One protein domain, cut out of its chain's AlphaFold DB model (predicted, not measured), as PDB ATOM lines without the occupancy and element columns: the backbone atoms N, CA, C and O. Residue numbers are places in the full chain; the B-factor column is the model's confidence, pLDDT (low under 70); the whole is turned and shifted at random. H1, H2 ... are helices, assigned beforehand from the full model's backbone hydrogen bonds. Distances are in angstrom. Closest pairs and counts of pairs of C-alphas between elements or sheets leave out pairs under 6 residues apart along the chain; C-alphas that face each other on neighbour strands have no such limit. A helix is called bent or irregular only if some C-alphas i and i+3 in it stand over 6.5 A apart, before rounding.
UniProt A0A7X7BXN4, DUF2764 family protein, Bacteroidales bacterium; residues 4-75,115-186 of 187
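This is residues 4 to 75 and 115 to 186 of the 187 residues of the protein "DUF2764 family protein" of Bacteroidales bacterium (UniProt A0A7X7BXN4). Helix H7 runs through the core of this domain, and H1, H2, H3, H5, H6 and H8 pack round it, mostly at shallow tilts; this wrap is open between H6 and H8. Short H4 lies beyond H3 and H5, away from H7, and residues 52 to 59 stick out there. The printed part has 144 residues with eight named helices, H1 to H8 in order, and no named strand: the class is all helix. The whole is compact, with a radius of gyration of the C-alphas of 14.9 A and spans of 42 by 37 by 26 A.

Find C-alpha 4 at (95.558, 136.995, 216.608); from there H1 runs to residue 20, 23.8 A away. It is irregular, with C-alphas 9 and 12 at 7.2 A and a kink of 47 degrees near residue 12. Next come H2, residues 25 to 33, 12.0 A; H3, residues 38 to 51, 20.0 A; H4, residues 58 to 64, 10.0 A; and H5, residues 70 to 75, 8.2 A. After the cut, find C-alpha 115 at (103.513, 171.574, 215.134), where H6 begins and runs 27.3 A to residue 133. H7, residues 140 to 159, measures 29.0 A, and H8, residues 161 to 184, runs 34.7 A to C-alpha 184 at (82.049, 139.568, 207.288).

Begin at the hub, H7, which touches six helices. H1, H7 and H8 form a bundle, helices side by side. Residues 4 to 8 of H1 touch H7, closest at the C-alphas of Tyr 4 and Ile 140, 6.7 A. H7 and H8 are a hairpin at a shallow tilt of 18 degrees, opposite ways; their closest C-alphas, of Asn 157 and Gly 164, are 4.3 A apart. H6 and H7 are another hairpin, closest at the C-alphas of Ile 129 and Ala 145, 5.9 A. H2 touches H7 at the C-alphas of Tyr 25 and Arg 151, 6.0 A. H3 touches H7 at a tilt of 35.1 degrees, only just steep, with the C-alphas of Ile 44 and Leu 144 closest at 6.6 A. H5 touches H7 at the C-alphas of Phe 71 and Asn 141, 5.7 A. Farther out, H4 is close to but not clearly touching H5, with the C-alphas of Cys 64 and Lys 73 at 5.1 A. In H2 to H8 every O i to N i+4 pair is within hydrogen-bond range; in H1, 10 of 13 are.

Look to the C-alphas of Gly 54 and Thr 186 for the two farthest apart, 42.8 A. Residues 76 to 114 are not printed, and C-alphas 75 and 115 are 22.9 A apart across this cut. Of the links that are printed whole, none is long. The mean pLDDT of the printed part is 89.2, and residues 179 to 186 are under 70.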
ATOM      1  N   TYR A   4      95.920 135.807 217.388       85.50
ATOM      2  CA  TYR A   4      95.558 136.995 216.608       85.50
ATOM      3  C   TYR A   4      94.052 137.226 216.474       85.50
ATOM      4  O   TYR A   4      93.643 138.364 216.682       85.50
ATOM      5  N   PRO A   5      93.200 136.213 216.201       84.69
ATOM      6  CA  PRO A   5      91.759 136.442 216.127       84.69
ATOM      7  C   PRO A   5      91.183 136.986 217.440       84.69
ATOM      8  O   PRO A   5      90.349 137.884 217.413       84.69
ATOM      9  N   TYR A   6      91.669 136.492 218.583       85.38
ATOM     10  CA  TYR A   6      91.232 136.939 219.906       85.38
ATOM     11  C   TYR A   6      91.745 138.341 220.232       85.38
ATOM     12  O   TYR A   6      90.974 139.186 220.679       85.38
ATOM     13  N   ILE A   7      93.026 138.609 219.965       85.56
ATOM     14  CA  ILE A   7      93.628 139.925 220.212       85.56
ATOM     15  C   ILE A   7      92.951 140.983 219.335       85.56
ATOM     16  O   ILE A   7      92.559 142.033 219.835       85.56
ATOM     17  N   ILE A   8      92.756 140.685 218.047       86.12
ATOM     18  CA  ILE A   8      92.156 141.608 217.077       86.12
ATOM     19  C   ILE A   8      90.683 141.866 217.400       86.12
ATOM     20  O   ILE A   8      90.238 143.010 217.339       86.12
ATOM     21  N   ALA A   9      89.939 140.833 217.809       84.62
ATOM     22  CA  ALA A   9      88.560 140.997 218.260       84.62
ATOM     23  C   ALA A   9      88.440 141.874 219.518       84.62
ATOM     24  O   ALA A   9      87.418 142.533 219.681       84.62
ATOM     25  N   GLY A  10      89.468 141.897 220.373       85.62
ATOM     26  CA  GLY A  10      89.523 142.725 221.581       85.62
ATOM     27  C   GLY A  10      90.054 144.149 221.373       85.62
ATOM     28  O   GLY A  10      89.984 144.948 222.301       85.62
ATOM     29  N   LEU A  11      90.569 144.515 220.188       86.44
ATOM     30  CA  LEU A  11      91.089 145.873 219.928       86.44
ATOM     31  C   LEU A  11      90.094 147.001 220.250       86.44
ATOM     32  O   LEU A  11      90.547 148.006 220.804       86.44
ATOM     33  N   PRO A  12      88.778 146.870 219.973       86.00
ATOM     34  CA  PRO A  12      87.788 147.860 220.396       86.00
ATOM     35  C   PRO A  12      87.712 148.056 221.918       86.00
ATOM     36  O   PRO A  12      87.461 149.165 222.378       86.00
ATOM     37  N   ASP A  13      87.962 147.021 222.716       85.69
ATOM     38  CA  ASP A  13      87.976 147.150 224.175       85.69
ATOM     39  C   ASP A  13      89.298 147.769 224.647       85.69
ATOM     40  O   ASP A  13      89.307 148.708 225.449       85.69
ATOM     41  N   TYR A  14      90.423 147.324 224.075       84.62
ATOM     42  CA  TYR A  14      91.747 147.864 224.393       84.62
ATOM     43  C   TYR A  14      91.867 149.358 224.081       84.62
ATOM     44  O   TYR A  14      92.498 150.091 224.842       84.62
ATOM     45  N   ILE A  15      91.265 149.833 222.987       84.94
ATOM     46  CA  ILE A  15      91.300 151.253 222.620       84.94
ATOM     47  C   ILE A  15      90.456 152.117 223.573       84.94
ATOM     48  O   ILE A  15      90.867 153.223 223.914       84.94
ATOM     49  N   LEU A  16      89.323 151.607 224.067       83.69
ATOM     50  CA  LEU A  16      88.505 152.307 225.064       83.69
ATOM     51  C   LEU A  16      89.219 152.380 226.415       83.69
ATOM     52  O   LEU A  16      89.209 153.417 227.077       83.69
ATOM     53  N   ASP A  17      89.868 151.294 226.830       84.19
ATOM     54  CA  ASP A  17      90.658 151.290 228.060       84.19
ATOM     55  C   ASP A  17      91.915 152.157 227.946       84.19
ATOM     56  O   ASP A  17      92.314 152.791 228.925       84.19
ATOM     57  N   PHE A  18      92.502 152.247 226.753       83.38
ATOM     58  CA  PHE A  18      93.578 153.183 226.448       83.38
ATOM     59  C   PHE A  18      93.133 154.640 226.641       83.38
ATOM     60  O   PHE A  18      93.860 155.403 227.273       83.38
ATOM     61  N   GLU A  19      91.928 155.023 226.206       83.81
ATOM     62  CA  GLU A  19      91.377 156.367 226.452       83.81
ATOM     63  C   GLU A  19      91.165 156.649 227.942       83.81
ATOM     64  O   GLU A  19      91.610 157.680 228.447       83.81
ATOM     65  N   LYS A  20      90.539 155.710 228.667       84.44
ATOM     66  CA  LYS A  20      90.276 155.849 230.113       84.44
ATOM     67  C   LYS A  20      91.556 156.012 230.930       84.44
ATOM     68  O   LYS A  20      91.527 156.635 231.987       84.44
ATOM     69  N   LYS A  21      92.662 155.433 230.460       81.88
ATOM     70  CA  LYS A  21      93.989 155.513 231.084       81.88
ATOM     71  C   LYS A  21      94.828 156.668 230.522       81.88
ATOM     72  O   LYS A  21      96.046 156.547 230.438       81.88
ATOM     73  N   ASP A  22      94.195 157.762 230.095       83.69
ATOM     74  CA  ASP A  22      94.858 158.959 229.553       83.69
ATOM     75  C   ASP A  22      95.822 158.665 228.381       83.69
ATOM     76  O   ASP A  22      96.864 159.309 228.218       83.69
ATOM     77  N   CYS A  23      95.471 157.699 227.529       86.25
ATOM     78  CA  CYS A  23      96.308 157.221 226.428       86.25
ATOM     79  C   CYS A  23      97.677 156.681 226.899       86.25
ATOM     80  O   CYS A  23      98.714 156.958 226.281       86.25
ATOM     81  N   ASP A  24      97.706 155.901 227.989       90.06
ATOM     82  CA  ASP A  24      98.917 155.210 228.443       90.06
ATOM     83  C   ASP A  24      99.314 154.069 227.496       90.06
ATOM     84  O   ASP A  24      98.835 152.933 227.564       90.06
ATOM     85  N   TYR A  25     100.257 154.392 226.614       93.19
ATOM     86  CA  TYR A  25     100.798 153.460 225.636       93.19
ATOM     87  C   TYR A  25     101.479 152.249 226.271       93.19
ATOM     88  O   TYR A  25     101.372 151.141 225.748       93.19
ATOM     89  N   LYS A  26     102.175 152.444 227.396       91.88
ATOM     90  CA  LYS A  26     102.919 151.364 228.042       91.88
ATOM     91  C   LYS A  26     101.948 150.318 228.576       91.88
ATOM     92  O   LYS A  26     102.098 149.148 228.249       91.88
ATOM     93  N   ALA A  27     100.919 150.747 229.303       91.81
ATOM     94  CA  ALA A  27      99.894 149.841 229.813       91.81
ATOM     95  C   ALA A  27      99.167 149.081 228.687       91.81
ATOM     96  O   ALA A  27      98.898 147.887 228.826       91.81
ATOM     97  N   LEU A  28      98.880 149.750 227.565       92.38
ATOM     98  CA  LEU A  28      98.257 149.125 226.395       92.38
ATOM     99  C   LEU A  28      99.158 148.049 225.777       92.38
ATOM    100  O   LEU A  28      98.722 146.918 225.563       92.38
ATOM    101  N   ARG A  29     100.419 148.395 225.503       94.25
ATOM    102  CA  ARG A  29     101.404 147.471 224.935       94.25
ATOM    103  C   ARG A  29     101.617 146.266 225.839       94.25
ATOM    104  O   ARG A  29     101.609 145.152 225.335       94.25
ATOM    105  N   ASP A  30     101.789 146.484 227.139       92.94
ATOM    106  CA  ASP A  30     102.076 145.412 228.094       92.94
ATOM    107  C   ASP A  30     100.884 144.426 228.158       92.94
ATOM    108  O   ASP A  30     101.089 143.216 228.110       92.94
ATOM    109  N   SER A  31      99.639 144.926 228.093       91.25
ATOM    110  CA  SER A  31      98.426 144.087 227.983       91.25
ATOM    111  C   SER A  31      98.415 143.213 226.720       91.25
ATOM    112  O   SER A  31      98.048 142.044 226.768       91.25
ATOM    113  N   ILE A  32      98.818 143.770 225.571       90.94
ATOM    114  CA  ILE A  32      98.903 143.017 224.309       90.94
ATOM    115  C   ILE A  32     100.054 142.005 224.362       90.94
ATOM    116  O   ILE A  32      99.906 140.878 223.891       90.94
ATOM    117  N   PHE A  33     101.180 142.384 224.967       90.81
ATOM    118  CA  PHE A  33     102.368 141.546 225.104       90.81
ATOM    119  C   PHE A  33     102.076 140.257 225.880       90.81
ATOM    120  O   PHE A  33     102.560 139.198 225.496       90.81
ATOM    121  N   GLU A  34     101.239 140.320 226.921       90.88
ATOM    122  CA  GLU A  34     100.818 139.150 227.710       90.88
ATOM    123  C   GLU A  34     100.009 138.115 226.905       90.88
ATOM    124  O   GLU A  34      99.936 136.946 227.287       90.88
ATOM    125  N   LEU A  35      99.410 138.522 225.782       88.81
ATOM    126  CA  LEU A  35      98.569 137.668 224.937       88.81
ATOM    127  C   LEU A  35      99.317 137.099 223.724       88.81
ATOM    128  O   LEU A  35      98.820 136.175 223.066       88.81
ATOM    129  N   CYS A  36     100.485 137.665 223.421       89.44
ATOM    130  CA  CYS A  36     101.337 137.306 222.297       89.44
ATOM    131  C   CYS A  36     102.201 136.077 222.599       89.44
ATOM    132  O   CYS A  36     102.529 135.769 223.745       89.44
ATOM    133  N   ASP A  37     102.587 135.355 221.546       90.75
ATOM    134  CA  ASP A  37     103.570 134.287 221.674       90.75
ATOM    135  C   ASP A  37     105.008 134.867 221.698       90.75
ATOM    136  O   ASP A  37     105.228 136.035 221.363       90.75
ATOM    137  N   PRO A  38     106.035 134.079 222.069       90.50
ATOM    138  CA  PRO A  38     107.402 134.595 222.162       90.50
ATOM    139  C   PRO A  38     107.976 135.142 220.844       90.50
ATOM    140  O   PRO A  38     108.925 135.927 220.869       90.50
ATOM    141  N   LEU A  39     107.465 134.706 219.689       90.00
ATOM    142  CA  LEU A  39     107.912 135.209 218.389       90.00
ATOM    143  C   LEU A  39     107.290 136.574 218.085       90.00
ATOM    144  O   LEU A  39     108.003 137.464 217.623       90.00
ATOM    145  N   ASP A  40     106.011 136.754 218.392       91.50
ATOM    146  CA  ASP A  40     105.284 138.015 218.278       91.50
ATOM    147  C   ASP A  40     105.819 139.062 219.252       91.50
ATOM    148  O   ASP A  40     106.065 140.201 218.852       91.50
ATOM    149  N   CYS A  41     106.095 138.667 220.499       92.38
ATOM    150  CA  CYS A  41     106.751 139.512 221.495       92.38
ATOM    151  C   CYS A  41     108.054 140.106 220.950       92.38
ATOM    152  O   CYS A  41     108.278 141.308 221.065       92.38
ATOM    153  N   ARG A  42     108.874 139.300 220.262       93.75
ATOM    154  CA  ARG A  42     110.094 139.799 219.610       93.75
ATOM    155  C   ARG A  42     109.798 140.818 218.516       93.75
ATOM    156  O   ARG A  42     110.573 141.750 218.342       93.75
ATOM    157  N   MET A  43     108.712 140.664 217.758       94.19
ATOM    158  CA  MET A  43     108.337 141.655 216.740       94.19
ATOM    159  C   MET A  43     107.906 142.977 217.379       94.19
ATOM    160  O   MET A  43     108.269 144.039 216.877       94.19
ATOM    161  N   ILE A  44     107.192 142.915 218.505       95.12
ATOM    162  CA  ILE A  44     106.846 144.097 219.301       95.12
ATOM    163  C   ILE A  44     108.123 144.754 219.837       95.12
ATOM    164  O   ILE A  44     108.292 145.956 219.680       95.12
ATOM    165  N   GLU A  45     109.068 143.985 220.379       95.06
ATOM    166  CA  GLU A  45     110.367 144.505 220.832       95.06
ATOM    167  C   GLU A  45     111.145 145.200 219.704       95.06
ATOM    168  O   GLU A  45     111.723 146.262 219.926       95.06
ATOM    169  N   TRP A  46     111.136 144.651 218.484       95.12
ATOM    170  CA  TRP A  46     111.738 145.303 217.314       95.12
ATOM    171  C   TRP A  46     111.080 146.643 216.989       95.12
ATOM    172  O   TRP A  46     111.776 147.606 216.656       95.12
ATOM    173  N   LEU A  47     109.752 146.709 217.090       96.00
ATOM    174  CA  LEU A  47     109.003 147.942 216.895       96.00
ATOM    175  C   LEU A  47     109.372 148.985 217.967       96.00
ATOM    176  O   LEU A  47     109.699 150.121 217.625       96.00
ATOM    177  N   GLU A  48     109.411 148.581 219.240       95.12
ATOM    178  CA  GLU A  48     109.821 149.438 220.362       95.12
ATOM    179  C   GLU A  48     111.257 149.939 220.224       95.12
ATOM    180  O   GLU A  48     111.540 151.107 220.493       95.12
ATOM    181  N   LEU A  49     112.167 149.075 219.772       94.75
ATOM    182  CA  LEU A  49     113.564 149.440 219.576       94.75
ATOM    183  C   LEU A  49     113.692 150.585 218.566       94.75
ATOM    184  O   LEU A  49     114.438 151.528 218.808       94.75
ATOM    185  N   GLY A  50     112.932 150.535 217.469       93.50
ATOM    186  CA  GLY A  50     112.927 151.595 216.459       93.50
ATOM    187  C   GLY A  50     112.155 152.856 216.853       93.50
ATOM    188  O   GLY A  50     112.240 153.880 216.178       93.50
ATOM    189  N   PHE A  51     111.404 152.815 217.947       93.19
ATOM    190  CA  PHE A  51     110.740 153.986 218.507       93.19
ATOM    191  C   PHE A  51     111.639 154.829 219.406       93.19
ATOM    192  O   PHE A  51     111.316 155.992 219.674       93.19
ATOM    193  N   ASP A  52     112.748 154.267 219.861       92.50
ATOM    194  CA  ASP A  52     113.780 154.991 220.579       92.50
ATOM    195  C   ASP A  52     114.824 155.522 219.591       92.50
ATOM    196  O   ASP A  52     115.554 154.771 218.942       92.50
ATOM    197  N   GLU A  53     114.896 156.851 219.492       88.00
ATOM    198  CA  GLU A  53     115.807 157.552 218.589       88.00
ATOM    199  C   GLU A  53     117.280 157.207 218.847       88.00
ATOM    200  O   GLU A  53     118.079 157.244 217.914       88.00
ATOM    201  N   GLY A  54     117.638 156.812 220.076       89.81
ATOM    202  CA  GLY A  54     118.999 156.402 220.425       89.81
ATOM    203  C   GLY A  54     119.454 155.109 219.741       89.81
ATOM    204  O   GLY A  54     120.653 154.907 219.548       89.81
ATOM    205  N   ASN A  55     118.518 154.255 219.321       91.69
ATOM    206  CA  ASN A  55     118.822 152.977 218.670       91.69
ATOM    207  C   ASN A  55     118.848 153.079 217.137       91.69
ATOM    208  O   ASN A  55     119.307 152.158 216.451       91.69
ATOM    209  N   LEU A  56     118.389 154.206 216.585       90.69
ATOM    210  CA  LEU A  56     118.274 154.424 215.148       90.69
ATOM    211  C   LEU A  56     119.642 154.691 214.521       90.69
ATOM    212  O   LEU A  56     120.127 155.817 214.421       90.69
ATOM    213  N   CYS A  57     120.266 153.619 214.050       92.50
ATOM    214  CA  CYS A  57     121.538 153.664 213.347       92.50
ATOM    215  C   CYS A  57     121.501 152.824 212.066       92.50
ATOM    216  O   CYS A  57     120.623 151.988 211.851       92.50
ATOM    217  N   GLY A  58     122.520 152.973 211.214       92.62
ATOM    218  CA  GLY A  58     122.630 152.167 209.993       92.62
ATOM    219  C   GLY A  58     122.729 150.654 210.251       92.62
ATOM    220  O   GLY A  58     122.471 149.860 209.350       92.62
ATOM    221  N   HIS A  59     123.112 150.213 211.455       93.94
ATOM    222  CA  HIS A  59     123.043 148.793 211.818       93.94
ATOM    223  C   HIS A  59     121.600 148.339 212.072       93.94
ATOM    224  O   HIS A  59     121.209 147.309 211.529       93.94
ATOM    225  N   PHE A  60     120.809 149.135 212.799       95.56
ATOM    226  CA  PHE A  60     119.391 148.872 213.052       95.56
ATOM    227  C   PHE A  60     118.606 148.711 211.744       95.56
ATOM    228  O   PHE A  60     118.035 147.651 211.508       95.56
ATOM    229  N   TYR A  61     118.683 149.682 210.828       95.50
ATOM    230  CA  TYR A  61     117.958 149.597 209.551       95.50
ATOM    231  C   TYR A  61     118.397 148.400 208.692       95.50
ATOM    232  O   TYR A  61     117.566 147.738 208.072       95.50
ATOM    233  N   ARG A  62     119.693 148.050 208.702       95.25
ATOM    234  CA  ARG A  62     120.191 146.835 208.028       95.25
ATOM    235  C   ARG A  62     119.689 145.547 208.676       95.25
ATOM    236  O   ARG A  62     119.563 144.544 207.976       95.25
ATOM    237  N   ALA A  63     119.454 145.547 209.984       95.50
ATOM    238  CA  ALA A  63     118.868 144.413 210.681       95.50
ATOM    239  C   ALA A  63     117.373 144.285 210.351       95.50
ATOM    240  O   ALA A  63     116.952 143.205 209.942       95.50
ATOM    241  N   CYS A  64     116.615 145.388 210.384       95.00
ATOM    242  CA  CYS A  64     115.208 145.422 209.973       95.00
ATOM    243  C   CYS A  64     115.014 144.950 208.524       95.00
ATOM    244  O   CYS A  64     114.114 144.161 208.251       95.00
ATOM    245  N   ALA A  65     115.915 145.328 207.610       94.31
ATOM    246  CA  ALA A  65     115.891 144.869 206.218       94.31
ATOM    247  C   ALA A  65     116.020 143.338 206.060       94.31
ATOM    248  O   ALA A  65     115.632 142.783 205.033       94.31
ATOM    249  N   LYS A  66     116.571 142.646 207.066       94.69
ATOM    250  CA  LYS A  66     116.723 141.182 207.103       94.69
ATOM    251  C   LYS A  66     115.630 140.487 207.916       94.69
ATOM    252  O   LYS A  66     115.617 139.255 207.972       94.69
ATOM    253  N   CYS A  67     114.740 141.238 208.565       92.75
ATOM    254  CA  CYS A  67     113.629 140.665 209.310       92.75
ATOM    255  C   CYS A  67     112.684 139.918 208.362       92.75
ATOM    256  O   CYS A  67     112.393 140.362 207.254       92.75
ATOM    257  N   LYS A  68     112.187 138.762 208.817       91.75
ATOM    258  CA  LYS A  68     111.210 137.965 208.055       91.75
ATOM    259  C   LYS A  68     109.825 138.612 208.026       91.75
ATOM    260  O   LYS A  68     109.064 138.367 207.099       91.75
ATOM    261  N   ASN A  69     109.496 139.391 209.054       94.62
ATOM    262  CA  ASN A  69     108.223 140.085 209.154       94.62
ATOM    263  C   ASN A  69     108.181 141.257 208.155       94.62
ATOM    264  O   ASN A  69     109.064 142.117 208.179       94.62
ATOM    265  N   SER A  70     107.168 141.267 207.285       94.88
ATOM    266  CA  SER A  70     106.973 142.297 206.256       94.88
ATOM    267  C   SER A  70     106.765 143.675 206.870       94.88
ATOM    268  O   SER A  70     107.458 144.609 206.484       94.88
ATOM    269  N   PHE A  71     105.907 143.788 207.886       96.69
ATOM    270  CA  PHE A  71     105.597 145.068 208.515       96.69
ATOM    271  C   PHE A  71     106.842 145.756 209.081       96.69
ATOM    272  O   PHE A  71     107.104 146.898 208.733       96.69
ATOM    273  N   ILE A  72     107.654 145.071 209.895       96.75
ATOM    274  CA  ILE A  72     108.890 145.640 210.467       96.75
ATOM    275  C   ILE A  72     109.849 146.090 209.362       96.75
ATOM    276  O   ILE A  72     110.406 147.186 209.419       96.75
ATOM    277  N   LYS A  73     110.039 145.246 208.347       96.62
ATOM    278  CA  LYS A  73     110.936 145.536 207.229       96.62
ATOM    279  C   LYS A  73     110.481 146.779 206.461       96.62
ATOM    280  O   LYS A  73     111.281 147.689 206.255       96.62
ATOM    281  N   ASP A  74     109.211 146.827 206.077       97.00
ATOM    282  CA  ASP A  74     108.674 147.864 205.196       97.00
ATOM    283  C   ASP A  74     108.423 149.176 205.961       97.00
ATOM    284  O   ASP A  74     108.749 150.254 205.462       97.00
ATOM    285  N   TYR A  75     107.966 149.100 207.216       97.50
ATOM    286  CA  TYR A  75     107.800 150.259 208.097       97.50
ATOM    287  C   TYR A  75     109.132 150.963 208.367       97.50
ATOM    288  O   TYR A  75     109.223 152.181 208.227       97.50
ATOM    289  N   LEU A 115     104.526 172.525 214.665       89.38
ATOM    290  CA  LEU A 115     103.513 171.574 215.134       89.38
ATOM    291  C   LEU A 115     102.696 171.032 213.966       89.38
ATOM    292  O   LEU A 115     102.504 169.827 213.844       89.38
ATOM    293  N   GLU A 116     102.271 171.917 213.069       90.31
ATOM    294  CA  GLU A 116     101.509 171.513 211.890       90.31
ATOM    295  C   GLU A 116     102.340 170.635 210.946       90.31
ATOM    296  O   GLU A 116     101.820 169.687 210.362       90.31
ATOM    297  N   ARG A 117     103.645 170.903 210.834       92.94
ATOM    298  CA  ARG A 117     104.573 170.071 210.066       92.94
ATOM    299  C   ARG A 117     104.669 168.658 210.637       92.94
ATOM    300  O   ARG A 117     104.496 167.703 209.890       92.94
ATOM    301  N   GLU A 118     104.926 168.521 211.937       92.00
ATOM    302  CA  GLU A 118     105.005 167.203 212.584       92.00
ATOM    303  C   GLU A 118     103.661 166.463 212.494       92.00
ATOM    304  O   GLU A 118     103.639 165.273 212.192       92.00
ATOM    305  N   ARG A 119     102.533 167.177 212.621       92.88
ATOM    306  CA  ARG A 119     101.191 166.601 212.434       92.88
ATOM    307  C   ARG A 119     101.002 166.039 211.029       92.88
ATOM    308  O   ARG A 119     100.496 164.935 210.871       92.88
ATOM    309  N   GLN A 120     101.404 166.785 210.002       94.56
ATOM    310  CA  GLN A 120     101.298 166.338 208.612       94.56
ATOM    311  C   GLN A 120     102.246 165.171 208.306       94.56
ATOM    312  O   GLN A 120     101.873 164.271 207.556       94.56
ATOM    313  N   ILE A 121     103.435 165.138 208.917       94.44
ATOM    314  CA  ILE A 121     104.339 163.982 208.838       94.44
ATOM    315  C   ILE A 121     103.674 162.746 209.456       94.44
ATOM    316  O   ILE A 121     103.684 161.685 208.839       94.44
ATOM    317  N   ASP A 122     103.036 162.878 210.620       95.38
ATOM    318  CA  ASP A 122     102.326 161.757 211.244       95.38
ATOM    319  C   ASP A 122     101.149 161.258 210.422       95.38
ATOM    320  O   ASP A 122     100.895 160.060 210.412       95.38
ATOM    321  N   VAL A 123     100.457 162.141 209.700       94.38
ATOM    322  CA  VAL A 123      99.417 161.728 208.748       94.38
ATOM    323  C   VAL A 123     100.011 160.852 207.643       94.38
ATOM    324  O   VAL A 123      99.419 159.833 207.298       94.38
ATOM    325  N   ILE A 124     101.196 161.188 207.119       96.25
ATOM    326  CA  ILE A 124     101.882 160.339 206.132       96.25
ATOM    327  C   ILE A 124     102.271 158.995 206.756       96.25
ATOM    328  O   ILE A 124     101.999 157.956 206.161       96.25
ATOM    329  N   ILE A 125     102.842 158.995 207.966       96.38
ATOM    330  CA  ILE A 125     103.178 157.753 208.684       96.38
ATOM    331  C   ILE A 125     101.918 156.896 208.885       96.38
ATOM    332  O   ILE A 125     101.946 155.690 208.652       96.38
ATOM    333  N   TRP A 126     100.800 157.506 209.284       96.50
ATOM    334  CA  TRP A 126      99.524 156.826 209.505       96.50
ATOM    335  C   TRP A 126      98.982 156.183 208.230       96.50
ATOM    336  O   TRP A 126      98.580 155.017 208.244       96.50
ATOM    337  N   ASN A 127      99.010 156.921 207.118       96.06
ATOM    338  CA  ASN A 127      98.608 156.415 205.810       96.06
ATOM    339  C   ASN A 127      99.508 155.261 205.371       96.06
ATOM    340  O   ASN A 127      98.997 154.235 204.926       96.06
ATOM    341  N   LYS A 128     100.821 155.363 205.607       97.31
ATOM    342  CA  LYS A 128     101.733 154.264 205.301       97.31
ATOM    343  C   LYS A 128     101.420 153.016 206.111       97.31
ATOM    344  O   LYS A 128     101.376 151.923 205.562       97.31
ATOM    345  N   ILE A 129     101.142 153.166 207.407       97.25
ATOM    346  CA  ILE A 129     100.725 152.043 208.255       97.25
ATOM    347  C   ILE A 129      99.465 151.374 207.681       97.25
ATOM    348  O   ILE A 129      99.411 150.147 207.656       97.25
ATOM    349  N   ASN A 130      98.485 152.150 207.200       95.19
ATOM    350  CA  ASN A 130      97.285 151.618 206.542       95.19
ATOM    351  C   ASN A 130      97.620 150.834 205.268       95.19
ATOM    352  O   ASN A 130      97.149 149.709 205.107       95.19
ATOM    353  N   GLU A 131      98.460 151.389 204.396       95.25
ATOM    354  CA  GLU A 131      98.911 150.714 203.174       95.25
ATOM    355  C   GLU A 131      99.539 149.352 203.490       95.25
ATOM    356  O   GLU A 131      99.124 148.341 202.920       95.25
ATOM    357  N   LEU A 132     100.449 149.308 204.470       95.56
ATOM    358  CA  LEU A 132     101.163 148.089 204.870       95.56
ATOM    359  C   LEU A 132     100.243 146.966 205.364       95.56
ATOM    360  O   LEU A 132     100.610 145.798 205.256       95.56
ATOM    361  N   ILE A 133      99.063 147.295 205.896       93.81
ATOM    362  CA  ILE A 133      98.106 146.300 206.404       93.81
ATOM    363  C   ILE A 133      96.896 146.079 205.495       93.81
ATOM    364  O   ILE A 133      96.025 145.286 205.840       93.81
ATOM    365  N   THR A 134      96.825 146.734 204.332       90.44
ATOM    366  CA  THR A 134      95.635 146.713 203.455       90.44
ATOM    367  C   THR A 134      95.181 145.293 203.101       90.44
ATOM    368  O   THR A 134      93.983 145.006 203.053       90.44
ATOM    369  N   TYR A 135      96.138 144.392 202.869       88.62
ATOM    370  CA  TYR A 135      95.883 143.003 202.473       88.62
ATOM    371  C   TYR A 135      96.089 141.996 203.612       88.62
ATOM    372  O   TYR A 135      95.971 140.790 203.398       88.62
ATOM    373  N   GLU A 136      96.392 142.475 204.817       87.31
ATOM    374  CA  GLU A 136      96.620 141.627 205.980       87.31
ATOM    375  C   GLU A 136      95.292 141.138 206.564       87.31
ATOM    376  O   GLU A 136      94.293 141.858 206.624       87.31
ATOM    377  N   VAL A 137      95.274 139.885 207.018       82.88
ATOM    378  CA  VAL A 137      94.109 139.286 207.675       82.88
ATOM    379  C   VAL A 137      94.577 138.557 208.919       82.88
ATOM    380  O   VAL A 137      95.392 137.644 208.833       82.88
ATOM    381  N   LEU A 138      94.031 138.958 210.070       86.12
ATOM    382  CA  LEU A 138      94.249 138.325 211.373       86.12
ATOM    383  C   LEU A 138      95.718 137.960 211.653       86.12
ATOM    384  O   LEU A 138      96.019 136.831 212.035       86.12
ATOM    385  N   SER A 139      96.631 138.907 211.439       90.94
ATOM    386  CA  SER A 139      98.076 138.700 211.558       90.94
ATOM    387  C   SER A 139      98.708 139.630 212.593       90.94
ATOM    388  O   SER A 139      98.143 140.665 212.963       90.94
ATOM    389  N   ILE A 140      99.928 139.292 213.021       93.25
ATOM    390  CA  ILE A 140     100.761 140.151 213.876       93.25
ATOM    391  C   ILE A 140     100.955 141.554 213.281       93.25
ATOM    392  O   ILE A 140     101.049 142.523 214.026       93.25
ATOM    393  N   ASN A 141     100.928 141.703 211.953       94.69
ATOM    394  CA  ASN A 141     101.101 142.995 211.285       94.69
ATOM    395  C   ASN A 141      99.987 143.987 211.652       94.69
ATOM    396  O   ASN A 141     100.263 145.170 211.836       94.69
ATOM    397  N   ILE A 142      98.755 143.507 211.854       93.06
ATOM    398  CA  ILE A 142      97.630 144.338 212.316       93.06
ATOM    399  C   ILE A 142      97.877 144.828 213.748       93.06
ATOM    400  O   ILE A 142      97.612 145.987 214.063       93.06
ATOM    401  N   ILE A 143      98.428 143.971 214.609       93.69
ATOM    402  CA  ILE A 143      98.749 144.319 215.998       93.69
ATOM    403  C   ILE A 143      99.907 145.329 216.043       93.69
ATOM    404  O   ILE A 143      99.828 146.322 216.765       93.69
ATOM    405  N   LEU A 144     100.955 145.134 215.236       96.38
ATOM    406  CA  LEU A 144     102.075 146.078 215.127       96.38
ATOM    407  C   LEU A 144     101.611 147.444 214.605       96.38
ATOM    408  O   LEU A 144     101.987 148.477 215.158       96.38
ATOM    409  N   ALA A 145     100.741 147.459 213.593       96.19
ATOM    410  CA  ALA A 145     100.120 148.677 213.082       96.19
ATOM    411  C   ALA A 145      99.279 149.393 214.144       96.19
ATOM    412  O   ALA A 145      99.376 150.614 214.295       96.19
ATOM    413  N   PHE A 146      98.487 148.637 214.908       94.94
ATOM    414  CA  PHE A 146      97.705 149.162 216.022       94.94
ATOM    415  C   PHE A 146      98.611 149.814 217.079       94.94
ATOM    416  O   PHE A 146      98.379 150.961 217.461       94.94
ATOM    417  N   LEU A 147      99.688 149.140 217.497       96.19
ATOM    418  CA  LEU A 147     100.650 149.687 218.460       96.19
ATOM    419  C   LEU A 147     101.358 150.940 217.925       96.19
ATOM    420  O   LEU A 147     101.501 151.921 218.658       96.19
ATOM    421  N   ALA A 148     101.757 150.954 216.652       97.00
ATOM    422  CA  ALA A 148     102.395 152.117 216.040       97.00
ATOM    423  C   ALA A 148     101.475 153.351 216.041       97.00
ATOM    424  O   ALA A 148     101.897 154.447 216.417       97.00
ATOM    425  N   LYS A 149     100.194 153.169 215.708       96.06
ATOM    426  CA  LYS A 149      99.176 154.230 215.754       96.06
ATOM    427  C   LYS A 149      98.862 154.693 217.174       96.06
ATOM    428  O   LYS A 149      98.818 155.897 217.432       96.06
ATOM    429  N   ALA A 150      98.713 153.759 218.114       95.00
ATOM    430  CA  ALA A 150      98.485 154.081 219.521       95.00
ATOM    431  C   ALA A 150      99.622 154.937 220.098       95.00
ATOM    432  O   ALA A 150      99.377 155.888 220.840       95.00
ATOM    433  N   ARG A 151     100.870 154.670 219.697       94.75
ATOM    434  CA  ARG A 151     102.018 155.492 220.089       94.75
ATOM    435  C   ARG A 151     101.944 156.918 219.535       94.75
ATOM    436  O   ARG A 151     102.257 157.856 220.272       94.75
ATOM    437  N   ILE A 152     101.533 157.100 218.275       94.75
ATOM    438  CA  ILE A 152     101.331 158.437 217.682       94.75
ATOM    439  C   ILE A 152     100.299 159.216 218.505       94.75
ATOM    440  O   ILE A 152     100.553 160.361 218.884       94.75
ATOM    441  N   ILE A 153      99.178 158.580 218.858       93.69
ATOM    442  CA  ILE A 153      98.143 159.194 219.701       93.69
ATOM    443  C   ILE A 153      98.695 159.548 221.078       93.69
ATOM    444  O   ILE A 153      98.526 160.682 221.512       93.69
ATOM    445  N   ALA A 154      99.388 158.629 221.753       93.19
ATOM    446  CA  ALA A 154      99.964 158.891 223.071       93.19
ATOM    447  C   ALA A 154     100.944 160.076 223.047       93.19
ATOM    448  O   ALA A 154     100.979 160.875 223.985       93.19
ATOM    449  N   ARG A 155     101.715 160.228 221.962       93.69
ATOM    450  CA  ARG A 155     102.600 161.383 221.768       93.69
ATOM    451  C   ARG A 155     101.804 162.679 221.632       93.69
ATOM    452  O   ARG A 155     102.119 163.647 222.320       93.69
ATOM    453  N   TRP A 156     100.770 162.699 220.792       93.00
ATOM    454  CA  TRP A 156      99.930 163.886 220.620       93.00
ATOM    455  C   TRP A 156      99.106 164.218 221.852       93.00
ATOM    456  O   TRP A 156      99.023 165.386 222.191       93.00
ATOM    457  N   ASN A 157      98.591 163.233 222.584       89.88
ATOM    458  CA  ASN A 157      97.841 163.475 223.813       89.88
ATOM    459  C   ASN A 157      98.681 164.229 224.862       89.88
ATOM    460  O   ASN A 157      98.162 165.073 225.588       89.88
ATOM    461  N   ARG A 158      99.996 163.967 224.904       88.69
ATOM    462  CA  ARG A 158     100.947 164.674 225.778       88.69
ATOM    463  C   ARG A 158     101.308 166.080 225.287       88.69
ATOM    464  O   ARG A 158     101.629 166.927 226.114       88.69
ATOM    465  N   LEU A 159     101.311 166.315 223.973       88.00
ATOM    466  CA  LEU A 159     101.719 167.591 223.364       88.00
ATOM    467  C   LEU A 159     100.544 168.564 223.181       88.00
ATOM    468  O   LEU A 159     100.645 169.734 223.538       88.00
ATOM    469  N   ASP A 160      99.442 168.077 222.615       87.62
ATOM    470  CA  ASP A 160      98.187 168.786 222.376       87.62
ATOM    471  C   ASP A 160      97.014 167.798 222.472       87.62
ATOM    472  O   ASP A 160      96.697 167.062 221.529       87.62
ATOM    473  N   ARG A 161      96.330 167.837 223.619       86.69
ATOM    474  CA  ARG A 161      95.175 166.987 223.923       86.69
ATOM    475  C   ARG A 161      94.090 167.059 222.848       86.69
ATOM    476  O   ARG A 161      93.506 166.038 222.507       86.69
ATOM    477  N   SER A 162      93.855 168.230 222.253       87.00
ATOM    478  CA  SER A 162      92.797 168.397 221.250       87.00
ATOM    479  C   SER A 162      93.098 167.647 219.947       87.00
ATOM    480  O   SER A 162      92.202 167.064 219.332       87.00
ATOM    481  N   THR A 163      94.366 167.627 219.530       86.00
ATOM    482  CA  THR A 163      94.825 166.838 218.381       86.00
ATOM    483  C   THR A 163      94.853 165.352 218.724       86.00
ATOM    484  O   THR A 163      94.393 164.542 217.918       86.00
ATOM    485  N   GLY A 164      95.302 164.997 219.932       85.25
ATOM    486  CA  GLY A 164      95.255 163.625 220.441       85.25
ATOM    487  C   GLY A 164      93.846 163.027 220.398       85.25
ATOM    488  O   GLY A 164      93.657 161.955 219.831       85.25
ATOM    489  N   GLU A 165      92.841 163.755 220.890       87.12
ATOM    490  CA  GLU A 165      91.434 163.329 220.876       87.12
ATOM    491  C   GLU A 165      90.886 163.137 219.451       87.12
ATOM    492  O   GLU A 165      90.131 162.199 219.191       87.12
ATOM    493  N   LYS A 166      91.270 163.994 218.495       89.12
ATOM    494  CA  LYS A 166      90.861 163.839 217.085       89.12
ATOM    495  C   LYS A 166      91.452 162.578 216.460       89.12
ATOM    496  O   LYS A 166      90.717 161.819 215.830       89.12
ATOM    497  N   LEU A 167      92.753 162.354 216.651       87.62
ATOM    498  CA  LEU A 167      93.440 161.153 216.168       87.62
ATOM    499  C   LEU A 167      92.862 159.893 216.817       87.62
ATOM    500  O   LEU A 167      92.652 158.890 216.142       87.62
ATOM    501  N   PHE A 168      92.530 159.967 218.104       88.19
ATOM    502  CA  PHE A 168      91.882 158.879 218.818       88.19
ATOM    503  C   PHE A 168      90.522 158.513 218.210       88.19
ATOM    504  O   PHE A 168      90.280 157.346 217.913       88.19
ATOM    505  N   ARG A 169      89.649 159.493 217.936       87.94
ATOM    506  CA  ARG A 169      88.339 159.233 217.301       87.94
ATOM    507  C   ARG A 169      88.474 158.585 215.925       87.94
ATOM    508  O   ARG A 169      87.713 157.671 215.600       87.94
ATOM    509  N   GLN A 170      89.441 159.040 215.127       89.19
ATOM    510  CA  GLN A 170      89.758 158.403 213.848       89.19
ATOM    511  C   GLN A 170      90.182 156.947 214.067       89.19
ATOM    512  O   GLN A 170      89.669 156.048 213.406       89.19
ATOM    513  N   PHE A 171      91.058 156.700 215.039       89.06
ATOM    514  CA  PHE A 171      91.568 155.367 215.328       89.06
ATOM    515  C   PHE A 171      90.485 154.396 215.811       89.06
ATOM    516  O   PHE A 171      90.431 153.267 215.334       89.06
ATOM    517  N   VAL A 172      89.570 154.844 216.675       87.00
ATOM    518  CA  VAL A 172      88.392 154.060 217.088       87.00
ATOM    519  C   VAL A 172      87.539 153.669 215.887       87.00
ATOM    520  O   VAL A 172      87.094 152.526 215.794       87.00
ATOM    521  N   THR A 173      87.332 154.597 214.952       87.06
ATOM    522  CA  THR A 173      86.554 154.333 213.736       87.06
ATOM    523  C   THR A 173      87.232 153.250 212.891       87.06
ATOM    524  O   THR A 173      86.613 152.236 212.586       87.06
ATOM    525  N   GLU A 174      88.536 153.388 212.630       86.12
ATOM    526  CA  GLU A 174      89.314 152.410 211.857       86.12
ATOM    527  C   GLU A 174      89.346 151.015 212.509       86.12
ATOM    528  O   GLU A 174      89.237 149.994 211.823       86.12
ATOM    529  N   VAL A 175      89.478 150.945 213.838       84.44
ATOM    530  CA  VAL A 175      89.481 149.676 214.584       84.44
ATOM    531  C   VAL A 175      88.117 148.988 214.501       84.44
ATOM    532  O   VAL A 175      88.053 147.780 214.264       84.44
ATOM    533  N   ASN A 176      87.025 149.747 214.621       80.44
ATOM    534  CA  ASN A 176      85.665 149.220 214.486       80.44
ATOM    535  C   ASN A 176      85.354 148.750 213.057       80.44
ATOM    536  O   ASN A 176      84.713 147.708 212.876       80.44
ATOM    537  N   ASP A 177      85.840 149.464 212.043       79.06
ATOM    538  CA  ASP A 177      85.695 149.065 210.640       79.06
ATOM    539  C   ASP A 177      86.466 147.773 210.359       79.06
ATOM    540  O   ASP A 177      85.932 146.837 209.757       79.06
ATOM    541  N   THR A 178      87.694 147.670 210.876       71.00
ATOM    542  CA  THR A 178      88.526 146.462 210.771       71.00
ATOM    543  C   THR A 178      87.854 145.266 211.452       71.00
ATOM    544  O   THR A 178      87.796 144.171 210.884       71.00
ATOM    545  N   TYR A 179      87.278 145.472 212.640       67.25
ATOM    546  CA  TYR A 179      86.501 144.459 213.352       67.25
ATOM    547  C   TYR A 179      85.281 144.000 212.538       67.25
ATOM    548  O   TYR A 179      85.074 142.800 212.339       67.25
ATOM    549  N   THR A 180      84.506 144.941 211.999       66.50
ATOM    550  CA  THR A 180      83.312 144.643 211.193       66.50
ATOM    551  C   THR A 180      83.677 143.893 209.909       66.50
ATOM    552  O   THR A 180      83.040 142.896 209.562       66.50
ATOM    553  N   ALA A 181      84.758 144.299 209.241       65.62
ATOM    554  CA  ALA A 181      85.280 143.619 208.060       65.62
ATOM    555  C   ALA A 181      85.756 142.187 208.366       65.62
ATOM    556  O   ALA A 181      85.535 141.283 207.558       65.62
ATOM    557  N   SER A 182      86.368 141.956 209.535       58.84
ATOM    558  CA  SER A 182      86.798 140.616 209.963       58.84
ATOM    559  C   SER A 182      85.616 139.661 210.193       58.84
ATOM    560  O   SER A 182      85.673 138.500 209.783       58.84
ATOM    561  N   LYS A 183      84.504 140.162 210.752       58.97
ATOM    562  CA  LYS A 183      83.253 139.402 210.919       58.97
ATOM    563  C   LYS A 183      82.673 138.952 209.580       58.97
ATOM    564  O   LYS A 183      82.291 137.795 209.440       58.97
ATOM    565  N   ASN A 184      82.659 139.842 208.591       57.56
ATOM    566  CA  ASN A 184      82.049 139.568 207.288       57.56
ATOM    567  C   ASN A 184      82.871 138.613 206.406       57.56
ATOM    568  O   ASN A 184      82.307 137.988 205.521       57.56
ATOM    569  N   LYS A 185      84.185 138.479 206.636       54.19
ATOM    570  CA  LYS A 185      85.056 137.532 205.907       54.19
ATOM    571  C   LYS A 185      85.017 136.095 206.452       54.19
ATOM    572  O   LYS A 185      85.662 135.224 205.879       54.19
ATOM    573  N   THR A 186      84.309 135.856 207.558       45.88
ATOM    574  CA  THR A 186      84.241 134.545 208.239       45.88
ATOM    575  C   THR A 186      82.916 133.804 207.959       45.88
ATOM    576  O   THR A 186      82.639 132.780 208.580       45.88
TER     577      THR A 186